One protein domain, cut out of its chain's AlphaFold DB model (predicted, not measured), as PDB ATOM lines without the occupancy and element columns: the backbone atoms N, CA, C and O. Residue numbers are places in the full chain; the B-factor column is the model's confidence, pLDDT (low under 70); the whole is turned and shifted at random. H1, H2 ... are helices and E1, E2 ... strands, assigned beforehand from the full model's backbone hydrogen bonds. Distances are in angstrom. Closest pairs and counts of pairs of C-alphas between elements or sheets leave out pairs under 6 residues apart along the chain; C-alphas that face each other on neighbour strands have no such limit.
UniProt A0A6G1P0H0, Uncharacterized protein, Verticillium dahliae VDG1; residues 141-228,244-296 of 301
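AT A GLANCE: This is residues 141 to 228 and 244 to 296 of the 301 residues of an uncharacterized protein of Verticillium dahliae VDG1 (UniProt A0A6G1P0H0). A cluster of mostly short helices crosses round a core helix, H1, and the long helix H6 runs from this cluster along the longest axis, its residues 223 to 228 sticking out. A two-stranded parallel sheet, E1 and E2, sits at one side of the cluster, and H7 packs on H2, away from H1. The printed part has 141 residues, with nine named helices and two named strands in the order H1 H2 E1 H3 H4 H5 H6 H7 E2 H8 H9; the class is mostly helix. It is compact, with a radius of gyration of the C-alphas of 16.2 A, and spans 53 by 35 by 27 A, only just elongated.

IN THESE COORDINATES: Start at the sheet: E1 is residues 163 to 167, 10.4 A long, from C-alpha 163 at (18.617, 19.518, -25.442), and E2 is residues 263 to 265. Before E1 find H1, residues 141 to 152, 16.5 A, from C-alpha 141 at (18.144, 0.396, -33.084), and H2, residues 155 to 160. After E1 come H3, residues 168 to 171, H4, 174 to 179, and H5, 195 to 199. H6, residues 201 to 228, runs 40.7 A to C-alpha 228 at (-17.872, 24.764, -22.579). H7 is residues 244 to 252, 11.9 A; H8, 274 to 285, 16.0 A; H9, 288 to 294, 11.0 A.

HOW THE PARTS SIT: In the sheet, look for N 164 and O 263, 3.1 A apart, and N 265 and O 166, 2.9 A, within hydrogen-bond range; the strands' directions differ by 51 degrees. H1, near E1, is the hub. Its residues 148 to 152 touch H6, closest at the C-alphas of Gly 152 and Gly 211, 4.2 A. It touches H9 at a steep tilt of 40 degrees, opposite ways (C-alphas of Cys 145 and Cys 293, 5.8 A), and H8 at 66 degrees, steep, the same way (Leu 146 and Ala 281, 6.5 A). H3 touches H1 at Leu 171 and Gly 143, C-alphas 4.4 A apart; H4 only just touches H1, with 3 pairs of C-alphas within 8 A; H5 is close but not clearly touching. H2 touches H1 only at the corner, and H7 about perpendicularly, at 89 degrees, closest at the C-alphas of Val 156 and Ala 250, 6.1 A. H2, H7 and H8 have every O i to N i+4 pair within hydrogen-bond range; H1 has 4 of 8, H6 23 of 24, H9 2 of 3, H4 0 of 2 with 3 of 3 O i to N i+3 pairs, H5 0 of 1 with 2 of 2, and H3 is too short for an i+4 pair.

THE WHOLE: The C-alphas farthest apart, Gly 190 and Arg 228, are 54.7 A apart. Residues 229 to 243 are not printed, and C-alphas 228 and 244 are 16.1 A apart across this cut. The link from H4 to H5 is long, 15 residues. Mean pLDDT of the printed part is 75.7; 43 residues are under 70, among them 215 to 228 and 244 to 261.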
ATOM      1  N   ARG A 141      19.539   0.137 -32.712       90.62
ATOM      2  CA  ARG A 141      18.144   0.396 -33.084       90.62
ATOM      3  C   ARG A 141      17.374   1.113 -31.980       90.62
ATOM      4  O   ARG A 141      16.675   2.082 -32.260       90.62
ATOM      5  N   MET A 142      17.529   0.676 -30.733       92.38
ATOM      6  CA  MET A 142      16.931   1.354 -29.581       92.38
ATOM      7  C   MET A 142      17.451   2.782 -29.451       92.38
ATOM      8  O   MET A 142      16.640   3.689 -29.292       92.38
ATOM      9  N   GLY A 143      18.758   3.004 -29.614       91.25
ATOM     10  CA  GLY A 143      19.351   4.339 -29.593       91.25
ATOM     11  C   GLY A 143      18.733   5.274 -30.641       91.25
ATOM     12  O   GLY A 143      18.322   6.387 -30.319       91.25
ATOM     13  N   ARG A 144      18.551   4.798 -31.881       90.50
ATOM     14  CA  ARG A 144      17.846   5.554 -32.938       90.50
ATOM     15  C   ARG A 144      16.388   5.848 -32.559       90.50
ATOM     16  O   ARG A 144      15.912   6.966 -32.739       90.50
ATOM     17  N   CYS A 145      15.686   4.869 -31.995       92.19
ATOM     18  CA  CYS A 145      14.293   5.034 -31.583       92.19
ATOM     19  C   CYS A 145      14.102   5.969 -30.387       92.19
ATOM     20  O   CYS A 145      13.096   6.675 -30.338       92.19
ATOM     21  N   LEU A 146      15.068   6.039 -29.470       92.25
ATOM     22  CA  LEU A 146      15.051   7.000 -28.367       92.25
ATOM     23  C   LEU A 146      15.095   8.451 -28.856       92.25
ATOM     24  O   LEU A 146      14.530   9.321 -28.203       92.25
ATOM     25  N   ALA A 147      15.693   8.705 -30.022       88.44
ATOM     26  CA  ALA A 147      15.677  10.023 -30.649       88.44
ATOM     27  C   ALA A 147      14.395  10.298 -31.461       88.44
ATOM     28  O   ALA A 147      13.958  11.442 -31.545       88.44
ATOM     29  N   LEU A 148      13.773   9.273 -32.056       89.56
ATOM     30  CA  LEU A 148      12.615   9.447 -32.950       89.56
ATOM     31  C   LEU A 148      11.266   9.446 -32.234       89.56
ATOM     32  O   LEU A 148      10.399  10.263 -32.541       89.56
ATOM     33  N   VAL A 149      11.062   8.537 -31.282       92.06
ATOM     34  CA  VAL A 149       9.766   8.369 -30.611       92.06
ATOM     35  C   VAL A 149       9.304   9.640 -29.885       92.06
ATOM     36  O   VAL A 149       8.120   9.964 -30.013       92.06
ATOM     37  N   PRO A 150      10.178  10.428 -29.221       90.81
ATOM     38  CA  PRO A 150       9.791  11.723 -28.661       90.81
ATOM     39  C   PRO A 150       9.159  12.693 -29.665       90.81
ATOM     40  O   PRO A 150       8.263  13.444 -29.287       90.81
ATOM     41  N   LEU A 151       9.561  12.657 -30.943       86.69
ATOM     42  CA  LEU A 151       8.949  13.488 -31.988       86.69
ATOM     43  C   LEU A 151       7.479  13.102 -32.201       86.69
ATOM     44  O   LEU A 151       6.611  13.968 -32.232       86.69
ATOM     45  N   GLY A 152       7.189  11.799 -32.247       86.75
ATOM     46  CA  GLY A 152       5.824  11.276 -32.381       86.75
ATOM     47  C   GLY A 152       4.966  11.407 -31.116       86.75
ATOM     48  O   GLY A 152       3.749  11.247 -31.180       86.75
ATOM     49  N   MET A 153       5.573  11.702 -29.963       85.88
ATOM     50  CA  MET A 153       4.859  11.997 -28.714       85.88
ATOM     51  C   MET A 153       4.286  13.425 -28.677       85.88
ATOM     52  O   MET A 153       3.437  13.713 -27.832       85.88
ATOM     53  N   GLY A 154       4.721  14.300 -29.590       81.81
ATOM     54  CA  GLY A 154       4.299  15.698 -29.691       81.81
ATOM     55  C   GLY A 154       5.326  16.690 -29.136       81.81
ATOM     56  O   GLY A 154       6.291  16.314 -28.469       81.81
ATOM     57  N   ALA A 155       5.107  17.985 -29.393       77.25
ATOM     58  CA  ALA A 155       6.105  19.037 -29.168       77.25
ATOM     59  C   ALA A 155       6.587  19.152 -27.715       77.25
ATOM     60  O   ALA A 155       7.757  19.430 -27.476       77.25
ATOM     61  N   VAL A 156       5.712  18.895 -26.736       79.00
ATOM     62  CA  VAL A 156       6.063  18.959 -25.305       79.00
ATOM     63  C   VAL A 156       7.080  17.881 -24.934       79.00
ATOM     64  O   VAL A 156       8.062  18.167 -24.254       79.00
ATOM     65  N   ALA A 157       6.855  16.648 -25.391       81.88
ATOM     66  CA  ALA A 157       7.787  15.554 -25.154       81.88
ATOM     67  C   ALA A 157       9.078  15.781 -25.945       81.88
ATOM     68  O   ALA A 157      10.162  15.668 -25.385       81.88
ATOM     69  N   ALA A 158       8.976  16.189 -27.213       81.81
ATOM     70  CA  ALA A 158      10.148  16.526 -28.012       81.81
ATOM     71  C   ALA A 158      11.017  17.595 -27.328       81.81
ATOM     72  O   ALA A 158      12.228  17.432 -27.271       81.81
ATOM     73  N   ALA A 159      10.414  18.629 -26.736       79.31
ATOM     74  CA  ALA A 159      11.121  19.669 -25.989       79.31
ATOM     75  C   ALA A 159      11.846  19.143 -24.738       79.31
ATOM     76  O   ALA A 159      12.946  19.595 -24.430       79.31
ATOM     77  N   GLU A 160      11.248  18.191 -24.019       83.38
ATOM     78  CA  GLU A 160      11.849  17.574 -22.827       83.38
ATOM     79  C   GLU A 160      13.131  16.805 -23.169       83.38
ATOM     80  O   GLU A 160      14.109  16.861 -22.422       83.38
ATOM     81  N   PHE A 161      13.140  16.136 -24.324       84.44
ATOM     82  CA  PHE A 161      14.267  15.340 -24.811       84.44
ATOM     83  C   PHE A 161      15.175  16.097 -25.801       84.44
ATOM     84  O   PHE A 161      16.138  15.524 -26.307       84.44
ATOM     85  N   ALA A 162      14.888  17.374 -26.082       76.19
ATOM     86  CA  ALA A 162      15.508  18.144 -27.162       76.19
ATOM     87  C   ALA A 162      16.987  18.465 -26.942       76.19
ATOM     88  O   ALA A 162      17.797  18.390 -27.867       76.19
ATOM     89  N   ASP A 163      17.334  18.883 -25.727       79.12
ATOM     90  CA  ASP A 163      18.617  19.518 -25.442       79.12
ATOM     91  C   ASP A 163      19.597  18.534 -24.801       79.12
ATOM     92  O   ASP A 163      19.684  18.446 -23.575       79.12
ATOM     93  N   GLU A 164      20.327  17.794 -25.644       78.81
ATOM     94  CA  GLU A 164      21.457  16.948 -25.225       78.81
ATOM     95  C   GLU A 164      21.073  15.961 -24.111       78.81
ATOM     96  O   GLU A 164      21.879  15.646 -23.237       78.81
ATOM     97  N   PHE A 165      19.816  15.495 -24.123       85.62
ATOM     98  CA  PHE A 165      19.277  14.634 -23.075       85.62
ATOM     99  C   PHE A 165      19.977  13.275 -23.079       85.62
ATOM    100  O   PHE A 165      20.402  12.799 -22.030       85.62
ATOM    101  N   PHE A 166      20.138  12.684 -24.262       87.94
ATOM    102  CA  PHE A 166      20.906  11.460 -24.461       87.94
ATOM    103  C   PHE A 166      22.286  11.787 -25.032       87.94
ATOM    104  O   PHE A 166      22.412  12.669 -25.889       87.94
ATOM    105  N   ASP A 167      23.309  11.063 -24.587       87.25
ATOM    106  CA  ASP A 167      24.643  11.097 -25.191       87.25
ATOM    107  C   ASP A 167      24.908   9.869 -26.075       87.25
ATOM    108  O   ASP A 167      24.218   8.855 -25.996       87.25
ATOM    109  N   GLU A 168      25.895   9.982 -26.969       85.62
ATOM    110  CA  GLU A 168      26.267   8.891 -27.884       85.62
ATOM    111  C   GLU A 168      26.696   7.619 -27.126       85.62
ATOM    112  O   GLU A 168      26.410   6.517 -27.584       85.62
ATOM    113  N   GLU A 169      27.320   7.760 -25.951       87.38
ATOM    114  CA  GLU A 169      27.770   6.629 -25.130       87.38
ATOM    115  C   GLU A 169      26.585   5.826 -24.583       87.38
ATOM    116  O   GLU A 169      26.555   4.603 -24.699       87.38
ATOM    117  N   TYR A 170      25.566   6.509 -24.063       89.44
ATOM    118  CA  TYR A 170      24.346   5.901 -23.556       89.44
ATOM    119  C   TYR A 170      23.522   5.253 -24.669       89.44
ATOM    120  O   TYR A 170      22.994   4.156 -24.488       89.44
ATOM    121  N   LEU A 171      23.428   5.893 -25.841       89.12
ATOM    122  CA  LEU A 171      22.704   5.342 -26.995       89.12
ATOM    123  C   LEU A 171      23.359   4.073 -27.571       89.12
ATOM    124  O   LEU A 171      22.701   3.322 -28.296       89.12
ATOM    125  N   GLU A 172      24.627   3.823 -27.241       87.19
ATOM    126  CA  GLU A 172      25.381   2.619 -27.602       87.19
ATOM    127  C   GLU A 172      25.576   1.646 -26.424       87.19
ATOM    128  O   GLU A 172      26.203   0.592 -26.587       87.19
ATOM    129  N   ASP A 173      25.006   1.947 -25.255       89.94
ATOM    130  CA  ASP A 173      25.173   1.149 -24.045       89.94
ATOM    131  C   ASP A 173      24.338  -0.143 -24.086       89.94
ATOM    132  O   ASP A 173      23.156  -0.168 -24.443       89.94
ATOM    133  N   MET A 174      24.953  -1.242 -23.655       89.31
ATOM    134  CA  MET A 174      24.313  -2.551 -23.541       89.31
ATOM    135  C   MET A 174      23.203  -2.566 -22.488       89.31
ATOM    136  O   MET A 174      22.300  -3.398 -22.585       89.31
ATOM    137  N   ASP A 175      23.220  -1.626 -21.539       88.81
ATOM    138  CA  ASP A 175      22.147  -1.445 -20.557       88.81
ATOM    139  C   ASP A 175      20.794  -1.127 -21.218       88.81
ATOM    140  O   ASP A 175      19.743  -1.450 -20.662       88.81
ATOM    141  N   LEU A 176      20.783  -0.593 -22.449       91.19
ATOM    142  CA  LEU A 176      19.547  -0.383 -23.206       91.19
ATOM    143  C   LEU A 176      18.806  -1.686 -23.526       91.19
ATOM    144  O   LEU A 176      17.599  -1.647 -23.755       91.19
ATOM    145  N   LEU A 177      19.478  -2.848 -23.509       91.81
ATOM    146  CA  LEU A 177      18.851  -4.153 -23.767       91.81
ATOM    147  C   LEU A 177      17.685  -4.465 -22.834       91.81
ATOM    148  O   LEU A 177      16.809  -5.232 -23.229       91.81
ATOM    149  N   GLN A 178      17.626  -3.844 -21.655       92.94
ATOM    150  CA  GLN A 178      16.488  -3.980 -20.745       92.94
ATOM    151  C   GLN A 178      15.166  -3.457 -21.338       92.94
ATOM    152  O   GLN A 178      14.097  -3.879 -20.912       92.94
ATOM    153  N   PHE A 179      15.230  -2.553 -22.323       93.38
ATOM    154  CA  PHE A 179      14.062  -1.979 -23.000       93.38
ATOM    155  C   PHE A 179      13.714  -2.699 -24.311       93.38
ATOM    156  O   PHE A 179      12.764  -2.311 -25.003       93.38
ATOM    157  N   TRP A 180      14.465  -3.747 -24.672       92.50
ATOM    158  CA  TRP A 180      14.154  -4.569 -25.835       92.50
ATOM    159  C   TRP A 180      13.035  -5.569 -25.499       92.50
ATOM    160  O   TRP A 180      13.200  -6.378 -24.586       92.50
ATOM    161  N   PRO A 181      11.927  -5.609 -26.260       90.44
ATOM    162  CA  PRO A 181      10.862  -6.578 -26.020       90.44
ATOM    163  C   PRO A 181      11.346  -8.016 -26.259       90.44
ATOM    164  O   PRO A 181      11.838  -8.338 -27.341       90.44
ATOM    165  N   GLU A 182      11.163  -8.909 -25.283       84.69
ATOM    166  CA  GLU A 182      11.666 -10.296 -25.340       84.69
ATOM    167  C   GLU A 182      11.183 -11.081 -26.572       84.69
ATOM    168  O   GLU A 182      11.928 -11.869 -27.150       84.69
ATOM    169  N   HIS A 183       9.946 -10.829 -27.003       83.00
ATOM    170  CA  HIS A 183       9.292 -11.524 -28.113       83.00
ATOM    171  C   HIS A 183       9.567 -10.892 -29.486       83.00
ATOM    172  O   HIS A 183       9.029 -11.364 -30.489       83.00
ATOM    173  N   LEU A 184      10.360  -9.816 -29.557       84.31
ATOM    174  CA  LEU A 184      10.677  -9.160 -30.820       84.31
ATOM    175  C   LEU A 184      11.963  -9.761 -31.420       84.31
ATOM    176  O   LEU A 184      13.051  -9.519 -30.874       84.31
ATOM    177  N   PRO A 185      11.877 -10.531 -32.525       79.31
ATOM    178  CA  PRO A 185      13.066 -10.982 -33.238       79.31
ATOM    179  C   PRO A 185      13.789  -9.784 -33.865       79.31
ATOM    180  O   PRO A 185      13.159  -8.809 -34.273       79.31
ATOM    181  N   ILE A 186      15.118  -9.859 -33.951       74.31
ATOM    182  CA  ILE A 186      15.888  -8.935 -34.793       74.31
ATOM    183  C   ILE A 186      15.729  -9.424 -36.229       74.31
ATOM    184  O   ILE A 186      16.063 -10.580 -36.480       74.31
ATOM    185  N   ASP A 187      15.227  -8.561 -37.114       66.62
ATOM    186  CA  ASP A 187      15.169  -8.719 -38.575       66.62
ATOM    187  C   ASP A 187      14.998 -10.179 -39.026       66.62
ATOM    188  O   ASP A 187      15.973 -10.841 -39.395       66.62
ATOM    189  N   PRO A 188      13.764 -10.714 -38.975       58.62
ATOM    190  CA  PRO A 188      13.499 -12.122 -39.262       58.62
ATOM    191  C   PRO A 188      13.953 -12.551 -40.670       58.62
ATOM    192  O   PRO A 188      14.166 -13.742 -40.899       58.62
ATOM    193  N   TRP A 189      14.162 -11.596 -41.587       50.75
ATOM    194  CA  TRP A 189      14.665 -11.814 -42.941       50.75
ATOM    195  C   TRP A 189      15.746 -10.782 -43.293       50.75
ATOM    196  O   TRP A 189      15.557  -9.584 -43.110       50.75
ATOM    197  N   GLY A 190      16.877 -11.227 -43.851       52.09
ATOM    198  CA  GLY A 190      18.073 -10.394 -44.075       52.09
ATOM    199  C   GLY A 190      17.922  -9.184 -45.014       52.09
ATOM    200  O   GLY A 190      18.870  -8.419 -45.146       52.09
ATOM    201  N   GLN A 191      16.763  -8.991 -45.649       50.44
ATOM    202  CA  GLN A 191      16.450  -7.788 -46.433       50.44
ATOM    203  C   GLN A 191      16.033  -6.600 -45.548       50.44
ATOM    204  O   GLN A 191      16.238  -5.456 -45.935       50.44
ATOM    205  N   GLU A 192      15.532  -6.854 -44.336       56.56
ATOM    206  CA  GLU A 192      15.191  -5.824 -43.341       56.56
ATOM    207  C   GLU A 192      16.385  -5.455 -42.449       56.56
ATOM    208  O   GLU A 192      16.235  -4.679 -41.511       56.56
ATOM    209  N   ALA A 193      17.580  -5.987 -42.724       60.47
ATOM    210  CA  ALA A 193      18.771  -5.764 -41.903       60.47
ATOM    211  C   ALA A 193      19.349  -4.343 -42.022       60.47
ATOM    212  O   ALA A 193      20.135  -3.931 -41.167       60.47
ATOM    213  N   ASP A 194      18.989  -3.595 -43.068       74.00
ATOM    214  CA  ASP A 194      19.512  -2.245 -43.271       74.00
ATOM    215  C   ASP A 194      18.776  -1.226 -42.387       74.00
ATOM    216  O   ASP A 194      17.559  -1.051 -42.470       74.00
ATOM    217  N   ASP A 195      19.519  -0.569 -41.500       80.25
ATOM    218  CA  ASP A 195      19.020   0.460 -40.584       80.25
ATOM    219  C   ASP A 195      19.027   1.868 -41.221       80.25
ATOM    220  O   ASP A 195      18.705   2.850 -40.545       80.25
ATOM    221  N   SER A 196      19.331   1.983 -42.521       82.88
ATOM    222  CA  SER A 196      19.272   3.239 -43.290       82.88
ATOM    223  C   SER A 196      17.892   3.908 -43.280       82.88
ATOM    224  O   SER A 196      17.800   5.128 -43.400       82.88
ATOM    225  N   VAL A 197      16.812   3.152 -43.047       85.25
ATOM    226  CA  VAL A 197      15.450   3.704 -42.929       85.25
ATOM    227  C   VAL A 197      15.356   4.816 -41.879       85.25
ATOM    228  O   VAL A 197      14.682   5.818 -42.108       85.25
ATOM    229  N   TYR A 198      16.094   4.686 -40.771       84.25
ATOM    230  CA  TYR A 198      16.130   5.678 -39.692       84.25
ATOM    231  C   TYR A 198      16.835   6.980 -40.092       84.25
ATOM    232  O   TYR A 198      16.710   7.978 -39.390       84.25
ATOM    233  N   GLU A 199      17.582   6.967 -41.195       81.69
ATOM    234  CA  GLU A 199      18.251   8.138 -41.763       81.69
ATOM    235  C   GLU A 199      17.425   8.777 -42.885       81.69
ATOM    236  O   GLU A 199      17.665   9.935 -43.223       81.69
ATOM    237  N   SER A 200      16.429   8.061 -43.427       84.75
ATOM    238  CA  SER A 200      15.602   8.582 -44.513       84.75
ATOM    239  C   SER A 200      14.685   9.712 -44.040       84.75
ATOM    240  O   SER A 200      13.991   9.615 -43.023       84.75
ATOM    241  N   ASP A 201      14.671  10.782 -44.825       82.56
ATOM    242  CA  ASP A 201      13.865  11.978 -44.593       82.56
ATOM    243  C   ASP A 201      12.378  11.633 -44.511       82.56
ATOM    244  O   ASP A 201      11.691  12.063 -43.585       82.56
ATOM    245  N   ASP A 202      11.907  10.796 -45.436       87.06
ATOM    246  CA  ASP A 202      10.512  10.371 -45.518       87.06
ATOM    247  C   ASP A 202      10.066   9.653 -44.249       87.06
ATOM    248  O   ASP A 202       8.991   9.933 -43.723       87.06
ATOM    249  N   TYR A 203      10.899   8.753 -43.720       86.75
ATOM    250  CA  TYR A 203      10.573   8.041 -42.493       86.75
ATOM    251  C   TYR A 203      10.530   8.990 -41.295       86.75
ATOM    252  O   TYR A 203       9.553   8.970 -40.550       86.75
ATOM    253  N   ILE A 204      11.530   9.864 -41.130       86.88
ATOM    254  CA  ILE A 204      11.580  10.821 -40.013       86.88
ATOM    255  C   ILE A 204      10.391  11.793 -40.065       86.88
ATOM    256  O   ILE A 204       9.780  12.075 -39.033       86.88
ATOM    257  N   ASN A 205      10.016  12.258 -41.259       85.88
ATOM    258  CA  ASN A 205       8.899  13.183 -41.438       85.88
ATOM    259  C   ASN A 205       7.572  12.595 -40.941       85.88
ATOM    260  O   ASN A 205       6.793  13.319 -40.329       85.88
ATOM    261  N   LYS A 206       7.340  11.283 -41.080       88.88
ATOM    262  CA  LYS A 206       6.131  10.637 -40.530       88.88
ATOM    263  C   LYS A 206       6.026  10.789 -39.009       88.88
ATOM    264  O   LYS A 206       4.933  11.001 -38.489       88.88
ATOM    265  N   TRP A 207       7.150  10.721 -38.291       87.94
ATOM    266  CA  TRP A 207       7.193  10.923 -36.836       87.94
ATOM    267  C   TRP A 207       6.871  12.360 -36.449       87.94
ATOM    268  O   TRP A 207       6.097  12.580 -35.517       87.94
ATOM    269  N   VAL A 208       7.405  13.321 -37.201       85.81
ATOM    270  CA  VAL A 208       7.103  14.746 -37.025       85.81
ATOM    271  C   VAL A 208       5.614  15.011 -37.268       85.81
ATOM    272  O   VAL A 208       4.951  15.569 -36.397       85.81
ATOM    273  N   THR A 209       5.054  14.520 -38.378       86.06
ATOM    274  CA  THR A 209       3.635  14.708 -38.729       86.06
ATOM    275  C   THR A 209       2.687  14.115 -37.687       86.06
ATOM    276  O   THR A 209       1.680  14.732 -37.332       86.06
ATOM    277  N   VAL A 210       2.990  12.928 -37.146       85.94
ATOM    278  CA  VAL A 210       2.189  12.357 -36.052       85.94
ATOM    279  C   VAL A 210       2.265  13.237 -34.805       85.94
ATOM    280  O   VAL A 210       1.224  13.498 -34.197       85.94
ATOM    281  N   GLY A 211       3.450  13.752 -34.465       82.62
ATOM    282  CA  GLY A 211       3.648  14.690 -33.359       82.62
ATOM    283  C   GLY A 211       2.838  15.983 -33.497       82.62
ATOM    284  O   GLY A 211       2.150  16.382 -32.556       82.62
ATOM    285  N   GLU A 212       2.846  16.598 -34.682       79.94
ATOM    286  CA  GLU A 212       2.037  17.786 -35.006       79.94
ATOM    287  C   GLU A 212       0.527  17.481 -34.929       79.94
ATOM    288  O   GLU A 212      -0.280  18.276 -34.431       79.94
ATOM    289  N   GLY A 213       0.125  16.281 -35.363       72.00
ATOM    290  CA  GLY A 213      -1.243  15.778 -35.239       72.00
ATOM    291  C   GLY A 213      -1.704  15.603 -33.785       72.00
ATOM    292  O   GLY A 213      -2.858  15.888 -33.455       72.00
ATOM    293  N   VAL A 214      -0.817  15.166 -32.887       70.00
ATOM    294  CA  VAL A 214      -1.102  15.074 -31.442       70.00
ATOM    295  C   VAL A 214      -1.271  16.471 -30.836       70.00
ATOM    296  O   VAL A 214      -2.204  16.709 -30.062       70.00
ATOM    297  N   GLU A 215      -0.416  17.416 -31.225       64.31
ATOM    298  CA  GLU A 215      -0.469  18.791 -30.738       64.31
ATOM    299  C   GLU A 215      -1.761  19.505 -31.166       64.31
ATOM    300  O   GLU A 215      -2.489  20.026 -30.314       64.31
ATOM    301  N   SER A 216      -2.120  19.436 -32.448       57.25
ATOM    302  CA  SER A 216      -3.348  20.046 -32.984       57.25
ATOM    303  C   SER A 216      -4.632  19.509 -32.327       57.25
ATOM    304  O   SER A 216      -5.539  20.290 -32.004       57.25
ATOM    305  N   ARG A 217      -4.704  18.201 -32.032       56.78
ATOM    306  CA  ARG A 217      -5.822  17.602 -31.273       56.78
ATOM    307  C   ARG A 217      -5.876  18.108 -29.834       56.78
ATOM    308  O   ARG A 217      -6.958  18.426 -29.340       56.78
ATOM    309  N   SER A 218      -4.724  18.228 -29.172       58.28
ATOM    310  CA  SER A 218      -4.653  18.736 -27.797       58.28
ATOM    311  C   SER A 218      -5.098  20.203 -27.688       58.28
ATOM    312  O   SER A 218      -5.782  20.572 -26.731       58.28
ATOM    313  N   ILE A 219      -4.787  21.027 -28.696       57.88
ATOM    314  CA  ILE A 219      -5.215  22.431 -28.783       57.88
ATOM    315  C   ILE A 219      -6.722  22.520 -29.072       57.88
ATOM    316  O   ILE A 219      -7.426  23.295 -28.424       57.88
ATOM    317  N   SER A 220      -7.245  21.681 -29.972       51.09
ATOM    318  CA  SER A 220      -8.672  21.674 -30.339       51.09
ATOM    319  C   SER A 220      -9.584  21.229 -29.186       51.09
ATOM    320  O   SER A 220     -10.603  21.865 -28.917       51.09
ATOM    321  N   LEU A 221      -9.195  20.192 -28.430       51.12
ATOM    322  CA  LEU A 221      -9.904  19.767 -27.211       51.12
ATOM    323  C   LEU A 221      -9.913  20.864 -26.132       51.12
ATOM    324  O   LEU A 221     -10.895  21.009 -25.400       51.12
ATOM    325  N   ARG A 222      -8.846  21.672 -26.043       53.59
ATOM    326  CA  ARG A 222      -8.770  22.831 -25.137       53.59
ATOM    327  C   ARG A 222      -9.693  23.969 -25.563       53.59
ATOM    328  O   ARG A 222     -10.357  24.540 -24.705       53.59
ATOM    329  N   ALA A 223      -9.768  24.282 -26.855       52.19
ATOM    330  CA  ALA A 223     -10.718  25.272 -27.362       52.19
ATOM    331  C   ALA A 223     -12.167  24.846 -27.061       52.19
ATOM    332  O   ALA A 223     -12.923  25.604 -26.458       52.19
ATOM    333  N   ALA A 224     -12.505  23.580 -27.333       51.19
ATOM    334  CA  ALA A 224     -13.835  23.032 -27.067       51.19
ATOM    335  C   ALA A 224     -14.199  22.988 -25.566       51.19
ATOM    336  O   ALA A 224     -15.354  23.195 -25.195       51.19
ATOM    337  N   THR A 225     -13.230  22.735 -24.678       55.78
ATOM    338  CA  THR A 225     -13.457  22.758 -23.219       55.78
ATOM    339  C   THR A 225     -13.526  24.175 -22.654       55.78
ATOM    340  O   THR A 225     -14.330  24.421 -21.756       55.78
ATOM    341  N   LYS A 226     -12.764  25.127 -23.207       52.12
ATOM    342  CA  LYS A 226     -12.838  26.548 -22.840       52.12
ATOM    343  C   LYS A 226     -14.172  27.175 -23.259       52.12
ATOM    344  O   LYS A 226     -14.757  27.894 -22.455       52.12
ATOM    345  N   ASP A 227     -14.698  26.816 -24.430       49.41
ATOM    346  CA  ASP A 227     -16.032  27.233 -24.895       49.41
ATOM    347  C   ASP A 227     -17.181  26.578 -24.110       49.41
ATOM    348  O   ASP A 227     -18.284  27.122 -24.016       49.41
ATOM    349  N   ARG A 228     -16.932  25.409 -23.504       47.56
ATOM    350  CA  ARG A 228     -17.872  24.764 -22.579       47.56
ATOM    351  C   ARG A 228     -17.842  25.408 -21.189       47.56
ATOM    352  O   ARG A 228     -18.894  25.532 -20.568       47.56
ATOM    353  N   ALA A 244      -2.632  24.768 -18.271       34.16
ATOM    354  CA  ALA A 244      -2.283  26.121 -18.717       34.16
ATOM    355  C   ALA A 244      -0.770  26.420 -18.641       34.16
ATOM    356  O   ALA A 244      -0.231  27.124 -19.500       34.16
ATOM    357  N   ALA A 245      -0.060  25.841 -17.667       39.06
ATOM    358  CA  ALA A 245       1.394  25.979 -17.544       39.06
ATOM    359  C   ALA A 245       2.159  25.212 -18.646       39.06
ATOM    360  O   ALA A 245       3.194  25.667 -19.120       39.06
ATOM    361  N   VAL A 246       1.618  24.083 -19.118       41.56
ATOM    362  CA  VAL A 246       2.288  23.224 -20.115       41.56
ATOM    363  C   VAL A 246       2.116  23.759 -21.543       41.56
ATOM    364  O   VAL A 246       3.053  23.725 -22.336       41.56
ATOM    365  N   GLY A 247       0.949  24.325 -21.874       33.19
ATOM    366  CA  GLY A 247       0.727  24.975 -23.175       33.19
ATOM    367  C   GLY A 247       1.480  26.297 -23.338       33.19
ATOM    368  O   GLY A 247       1.924  26.627 -24.434       33.19
ATOM    369  N   SER A 248       1.675  27.035 -22.243       40.84
ATOM    370  CA  SER A 248       2.481  28.254 -22.272       40.84
ATOM    371  C   SER A 248       3.975  27.963 -22.402       40.84
ATOM    372  O   SER A 248       4.656  28.780 -22.991       40.84
ATOM    373  N   ALA A 249       4.493  26.811 -21.971       38.88
ATOM    374  CA  ALA A 249       5.893  26.453 -22.214       38.88
ATOM    375  C   ALA A 249       6.181  26.163 -23.701       38.88
ATOM    376  O   ALA A 249       7.114  26.739 -24.245       38.88
ATOM    377  N   ALA A 250       5.353  25.366 -24.386       37.12
ATOM    378  CA  ALA A 250       5.539  25.062 -25.813       37.12
ATOM    379  C   ALA A 250       5.300  26.288 -26.720       37.12
ATOM    380  O   ALA A 250       6.108  26.576 -27.601       37.12
ATOM    381  N   ALA A 251       4.251  27.076 -26.442       37.47
ATOM    382  CA  ALA A 251       3.961  28.301 -27.190       37.47
ATOM    383  C   ALA A 251       4.931  29.459 -26.869       37.47
ATOM    384  O   ALA A 251       5.220  30.261 -27.752       37.47
ATOM    385  N   ARG A 252       5.470  29.559 -25.639       39.25
ATOM    386  CA  ARG A 252       6.518  30.550 -25.301       39.25
ATOM    387  C   ARG A 252       7.912  30.119 -25.758       39.25
ATOM    388  O   ARG A 252       8.758  30.986 -25.929       39.25
ATOM    389  N   ALA A 253       8.153  28.823 -25.964       38.81
ATOM    390  CA  ALA A 253       9.432  28.312 -26.458       38.81
ATOM    391  C   ALA A 253       9.544  28.305 -27.994       38.81
ATOM    392  O   ALA A 253      10.620  28.017 -28.509       38.81
ATOM    393  N   GLY A 254       8.468  28.624 -28.732       39.38
ATOM    394  CA  GLY A 254       8.505  28.715 -30.198       39.38
ATOM    395  C   GLY A 254       8.935  27.412 -30.879       39.38
ATOM    396  O   GLY A 254       9.590  27.448 -31.918       39.38
ATOM    397  N   ILE A 255       8.628  26.262 -30.272       49.12
ATOM    398  CA  ILE A 255       9.118  24.962 -30.738       49.12
ATOM    399  C   ILE A 255       8.224  24.496 -31.882       49.12
ATOM    400  O   ILE A 255       7.230  23.810 -31.678       49.12
ATOM    401  N   THR A 256       8.590  24.861 -33.106       55.59
ATOM    402  CA  THR A 256       8.172  24.094 -34.280       55.59
ATOM    403  C   THR A 256       8.803  22.711 -34.170       55.59
ATOM    404  O   THR A 256      10.033  22.611 -34.095       55.59
ATOM    405  N   LEU A 257       7.980  21.659 -34.139       61.00
ATOM    406  CA  LEU A 257       8.437  20.279 -34.289       61.00
ATOM    407  C   LEU A 257       9.200  20.180 -35.611       61.00
ATOM    408  O   LEU A 257       8.631  20.137 -36.691       61.00
ATOM    409  N   ALA A 258      10.519  20.214 -35.514       60.84
ATOM    410  CA  ALA A 258      11.407  20.145 -36.654       60.84
ATOM    411  C   ALA A 258      12.285  18.911 -36.511       60.84
ATOM    412  O   ALA A 258      12.577  18.446 -35.410       60.84
ATOM    413  N   ARG A 259      12.783  18.420 -37.640       59.53
ATOM    414  CA  ARG A 259      13.688  17.268 -37.710       59.53
ATOM    415  C   ARG A 259      14.893  17.355 -36.759       59.53
ATOM    416  O   ARG A 259      15.367  16.334 -36.281       59.53
ATOM    417  N   GLY A 260      15.385  18.563 -36.487       61.44
ATOM    418  CA  GLY A 260      16.506  18.823 -35.578       61.44
ATOM    419  C   GLY A 260      16.111  19.140 -34.132       61.44
ATOM    420  O   GLY A 260      16.939  19.689 -33.404       61.44
ATOM    421  N   ALA A 261      14.861  18.877 -33.734       64.50
ATOM    422  CA  ALA A 261      14.375  19.187 -32.393       64.50
ATOM    423  C   ALA A 261      15.081  18.355 -31.315       64.50
ATOM    424  O   ALA A 261      15.307  18.874 -30.232       64.50
ATOM    425  N   ILE A 262      15.482  17.116 -31.617       73.69
ATOM    426  CA  ILE A 262      16.273  16.280 -30.707       73.69
ATOM    427  C   ILE A 262      17.754  16.380 -31.062       73.69
ATOM    428  O   ILE A 262      18.157  16.073 -32.186       73.69
ATOM    429  N   ARG A 263      18.574  16.794 -30.095       73.81
ATOM    430  CA  ARG A 263      20.032  16.857 -30.208       73.81
ATOM    431  C   ARG A 263      20.660  15.863 -29.244       73.81
ATOM    432  O   ARG A 263      20.355  15.866 -28.057       73.81
ATOM    433  N   VAL A 264      21.559  15.038 -29.766       75.12
ATOM    434  CA  VAL A 264      22.358  14.088 -28.982       75.12
ATOM    435  C   VAL A 264      23.671  14.759 -28.587       75.12
ATOM    436  O   VAL A 264      24.317  15.395 -29.427       75.12
ATOM    437  N   ALA A 265      24.067  14.623 -27.323       68.94
ATOM    438  CA  ALA A 265      25.309  15.197 -26.820       68.94
ATOM    439  C   ALA A 265      26.528  14.476 -27.418       68.94
ATOM    440  O   ALA A 265      26.610  13.246 -27.379       68.94
ATOM    441  N   LYS A 266      27.503  15.240 -27.934       71.56
ATOM    442  CA  LYS A 266      28.751  14.697 -28.501       71.56
ATOM    443  C   LYS A 266      29.954  14.993 -27.617       71.56
ATOM    444  O   LYS A 266      30.238  16.154 -27.326       71.56
ATOM    445  N   GLY A 267      30.698  13.955 -27.236       56.03
ATOM    446  CA  GLY A 267      32.058  14.039 -26.679       56.03
ATOM    447  C   GLY A 267      32.243  14.733 -25.318       56.03
ATOM    448  O   GLY A 267      33.313  14.604 -24.734       56.03
ATOM    449  N   ARG A 268      31.245  15.457 -24.795       60.34
ATOM    450  CA  ARG A 268      31.273  16.110 -23.469       60.34
ATOM    451  C   ARG A 268      30.367  15.445 -22.426       60.34
ATOM    452  O   ARG A 268      30.311  15.930 -21.300       60.34
ATOM    453  N   GLY A 269      29.719  14.335 -22.785       61.88
ATOM    454  CA  GLY A 269      28.680  13.700 -21.974       61.88
ATOM    455  C   GLY A 269      27.365  14.481 -22.015       61.88
ATOM    456  O   GLY A 269      27.332  15.654 -22.395       61.88
ATOM    457  N   SER A 270      26.267  13.812 -21.675       75.12
ATOM    458  CA  SER A 270      24.947  14.437 -21.578       75.12
ATOM    459  C   SER A 270      24.891  15.471 -20.447       75.12
ATOM    460  O   SER A 270      25.603  15.375 -19.443       75.12
ATOM    461  N   LYS A 271      23.964  16.431 -20.559       77.69
ATOM    462  CA  LYS A 271      23.565  17.304 -19.436       77.69
ATOM    463  C   LYS A 271      22.868  16.531 -18.308       77.69
ATOM    464  O   LYS A 271      22.624  17.090 -17.240       77.69
ATOM    465  N   ARG A 272      22.513  15.269 -18.555       83.31
ATOM    466  CA  ARG A 272      21.796  14.364 -17.662       83.31
ATOM    467  C   ARG A 272      22.680  13.217 -17.209       83.31
ATOM    468  O   ARG A 272      23.472  12.652 -17.963       83.31
ATOM    469  N   THR A 273      22.480  12.817 -15.964       87.75
ATOM    470  CA  THR A 273      23.108  11.623 -15.401       87.75
ATOM    471  C   THR A 273      22.606  10.362 -16.109       87.75
ATOM    472  O   THR A 273      21.468  10.311 -16.574       87.75
ATOM    473  N   LYS A 274      23.408   9.287 -16.125       87.69
ATOM    474  CA  LYS A 274      23.005   7.990 -16.708       87.69
ATOM    475  C   LYS A 274      21.669   7.464 -16.149       87.69
ATOM    476  O   LYS A 274      20.890   6.840 -16.868       87.69
ATOM    477  N   LYS A 275      21.367   7.752 -14.875       89.94
ATOM    478  CA  LYS A 275      20.086   7.396 -14.247       89.94
ATOM    479  C   LYS A 275      18.913   8.174 -14.851       89.94
ATOM    480  O   LYS A 275      17.924   7.556 -15.221       89.94
ATOM    481  N   GLU A 276      19.042   9.490 -15.009       89.88
ATOM    482  CA  GLU A 276      18.022  10.318 -15.670       89.88
ATOM    483  C   GLU A 276      17.827   9.914 -17.136       89.88
ATOM    484  O   GLU A 276      16.693   9.846 -17.605       89.88
ATOM    485  N   GLN A 277      18.913   9.578 -17.840       89.94
ATOM    486  CA  GLN A 277      18.838   9.039 -19.201       89.94
ATOM    487  C   GLN A 277      18.059   7.717 -19.231       89.94
ATOM    488  O   GLN A 277      17.187   7.534 -20.073       89.94
ATOM    489  N   THR A 278      18.283   6.841 -18.251       92.62
ATOM    490  CA  THR A 278      17.552   5.572 -18.106       92.62
ATOM    491  C   THR A 278      16.080   5.762 -17.769       92.62
ATOM    492  O   THR A 278      15.224   5.079 -18.332       92.62
ATOM    493  N   ASP A 279      15.757   6.713 -16.899       93.00
ATOM    494  CA  ASP A 279      14.375   7.066 -16.586       93.00
ATOM    495  C   ASP A 279      13.659   7.668 -17.809       93.00
ATOM    496  O   ASP A 279      12.501   7.336 -18.079       93.00
ATOM    497  N   GLY A 280      14.364   8.488 -18.594       91.12
ATOM    498  CA  GLY A 280      13.883   9.009 -19.870       91.12
ATOM    499  C   GLY A 280      13.664   7.910 -20.909       91.12
ATOM    500  O   GLY A 280      12.602   7.851 -21.525       91.12
ATOM    501  N   ALA A 281      14.617   6.988 -21.050       92.62
ATOM    502  CA  ALA A 281      14.500   5.842 -21.944       92.62
ATOM    503  C   ALA A 281      13.314   4.948 -21.571       92.62
ATOM    504  O   ALA A 281      12.552   4.553 -22.452       92.62
ATOM    505  N   ARG A 282      13.080   4.718 -20.270       94.19
ATOM    506  CA  ARG A 282      11.886   4.015 -19.782       94.19
ATOM    507  C   ARG A 282      10.607   4.717 -20.240       94.19
ATOM    508  O   ARG A 282       9.769   4.081 -20.875       94.19
ATOM    509  N   LYS A 283      10.496   6.028 -20.006       93.00
ATOM    510  CA  LYS A 283       9.331   6.838 -20.408       93.00
ATOM    511  C   LYS A 283       9.067   6.779 -21.915       93.00
ATOM    512  O   LYS A 283       7.915   6.711 -22.337       93.00
ATOM    513  N   VAL A 284      10.121   6.787 -22.731       92.88
ATOM    514  CA  VAL A 284      10.006   6.645 -24.191       92.88
ATOM    515  C   VAL A 284       9.598   5.219 -24.579       92.88
ATOM    516  O   VAL A 284       8.742   5.044 -25.447       92.88
ATOM    517  N   SER A 285      10.155   4.200 -23.918       92.94
ATOM    518  CA  SER A 285       9.881   2.785 -24.210       92.94
ATOM    519  C   SER A 285       8.453   2.339 -23.876       92.94
ATOM    520  O   SER A 285       7.922   1.430 -24.509       92.94
ATOM    521  N   GLU A 286       7.801   3.009 -22.924       92.56
ATOM    522  CA  GLU A 286       6.396   2.780 -22.567       92.56
ATOM    523  C   GLU A 286       5.421   3.316 -23.633       92.56
ATOM    524  O   GLU A 286       4.228   3.001 -23.614       92.56
ATOM    525  N   ASN A 287       5.898   4.116 -24.592       92.50
ATOM    526  CA  ASN A 287       5.052   4.620 -25.661       92.50
ATOM    527  C   ASN A 287       4.647   3.495 -26.626       92.50
ATOM    528  O   ASN A 287       5.482   2.724 -27.089       92.50
ATOM    529  N   ARG A 288       3.376   3.459 -27.049       89.50
ATOM    530  CA  ARG A 288       2.892   2.485 -28.052       89.50
ATOM    531  C   ARG A 288       3.694   2.495 -29.361       89.50
ATOM    532  O   ARG A 288       3.815   1.461 -30.013       89.50
ATOM    533  N   ASN A 289       4.250   3.647 -29.740       92.19
ATOM    534  CA  ASN A 289       5.047   3.799 -30.950       92.19
ATOM    535  C   ASN A 289       6.485   3.290 -30.779       92.19
ATOM    536  O   ASN A 289       7.175   3.129 -31.782       92.19
ATOM    537  N   TRP A 290       6.930   2.952 -29.564       93.94
ATOM    538  CA  TRP A 290       8.223   2.305 -29.332       93.94
ATOM    539  C   TRP A 290       8.370   1.035 -30.172       93.94
ATOM    540  O   TRP A 290       9.311   0.899 -30.953       93.94
ATOM    541  N   LEU A 291       7.375   0.147 -30.100       91.88
ATOM    542  CA  LEU A 291       7.357  -1.095 -30.875       91.88
ATOM    543  C   LEU A 291       7.332  -0.846 -32.386       91.88
ATOM    544  O   LEU A 291       7.992  -1.571 -33.128       91.88
ATOM    545  N   ASN A 292       6.603   0.178 -32.839       91.69
ATOM    546  CA  ASN A 292       6.552   0.543 -34.255       91.69
ATOM    547  C   ASN A 292       7.931   0.992 -34.738       91.69
ATOM    548  O   ASN A 292       8.422   0.485 -35.744       91.69
ATOM    549  N   CYS A 293       8.615   1.830 -33.954       92.00
ATOM    550  CA  CYS A 293       9.965   2.260 -34.280       92.00
ATOM    551  C   CYS A 293      10.946   1.082 -34.369       92.00
ATOM    552  O   CYS A 293      11.682   0.979 -35.352       92.00
ATOM    553  N   LEU A 294      10.936   0.157 -33.399       91.56
ATOM    554  CA  LEU A 294      11.826  -1.017 -33.402       91.56
ATOM    555  C   LEU A 294      11.564  -1.980 -34.574       91.56
ATOM    556  O   LEU A 294      12.456  -2.729 -34.979       91.56
ATOM    557  N   ARG A 295      10.348  -1.956 -35.124       89.38
ATOM    558  CA  ARG A 295       9.938  -2.733 -36.303       89.38
ATOM    559  C   ARG A 295      10.142  -2.000 -37.624       89.38
ATOM    560  O   ARG A 295       9.795  -2.562 -38.653       89.38
ATOM    561  N   LYS A 296      10.668  -0.767 -37.607       88.81
ATOM    562  CA  LYS A 296      10.765   0.101 -38.797       88.81
ATOM    563  C   LYS A 296       9.392   0.412 -39.413       88.81
ATOM    564  O   LYS A 296       9.284   0.681 -40.605       88.81
TER     565      LYS A 296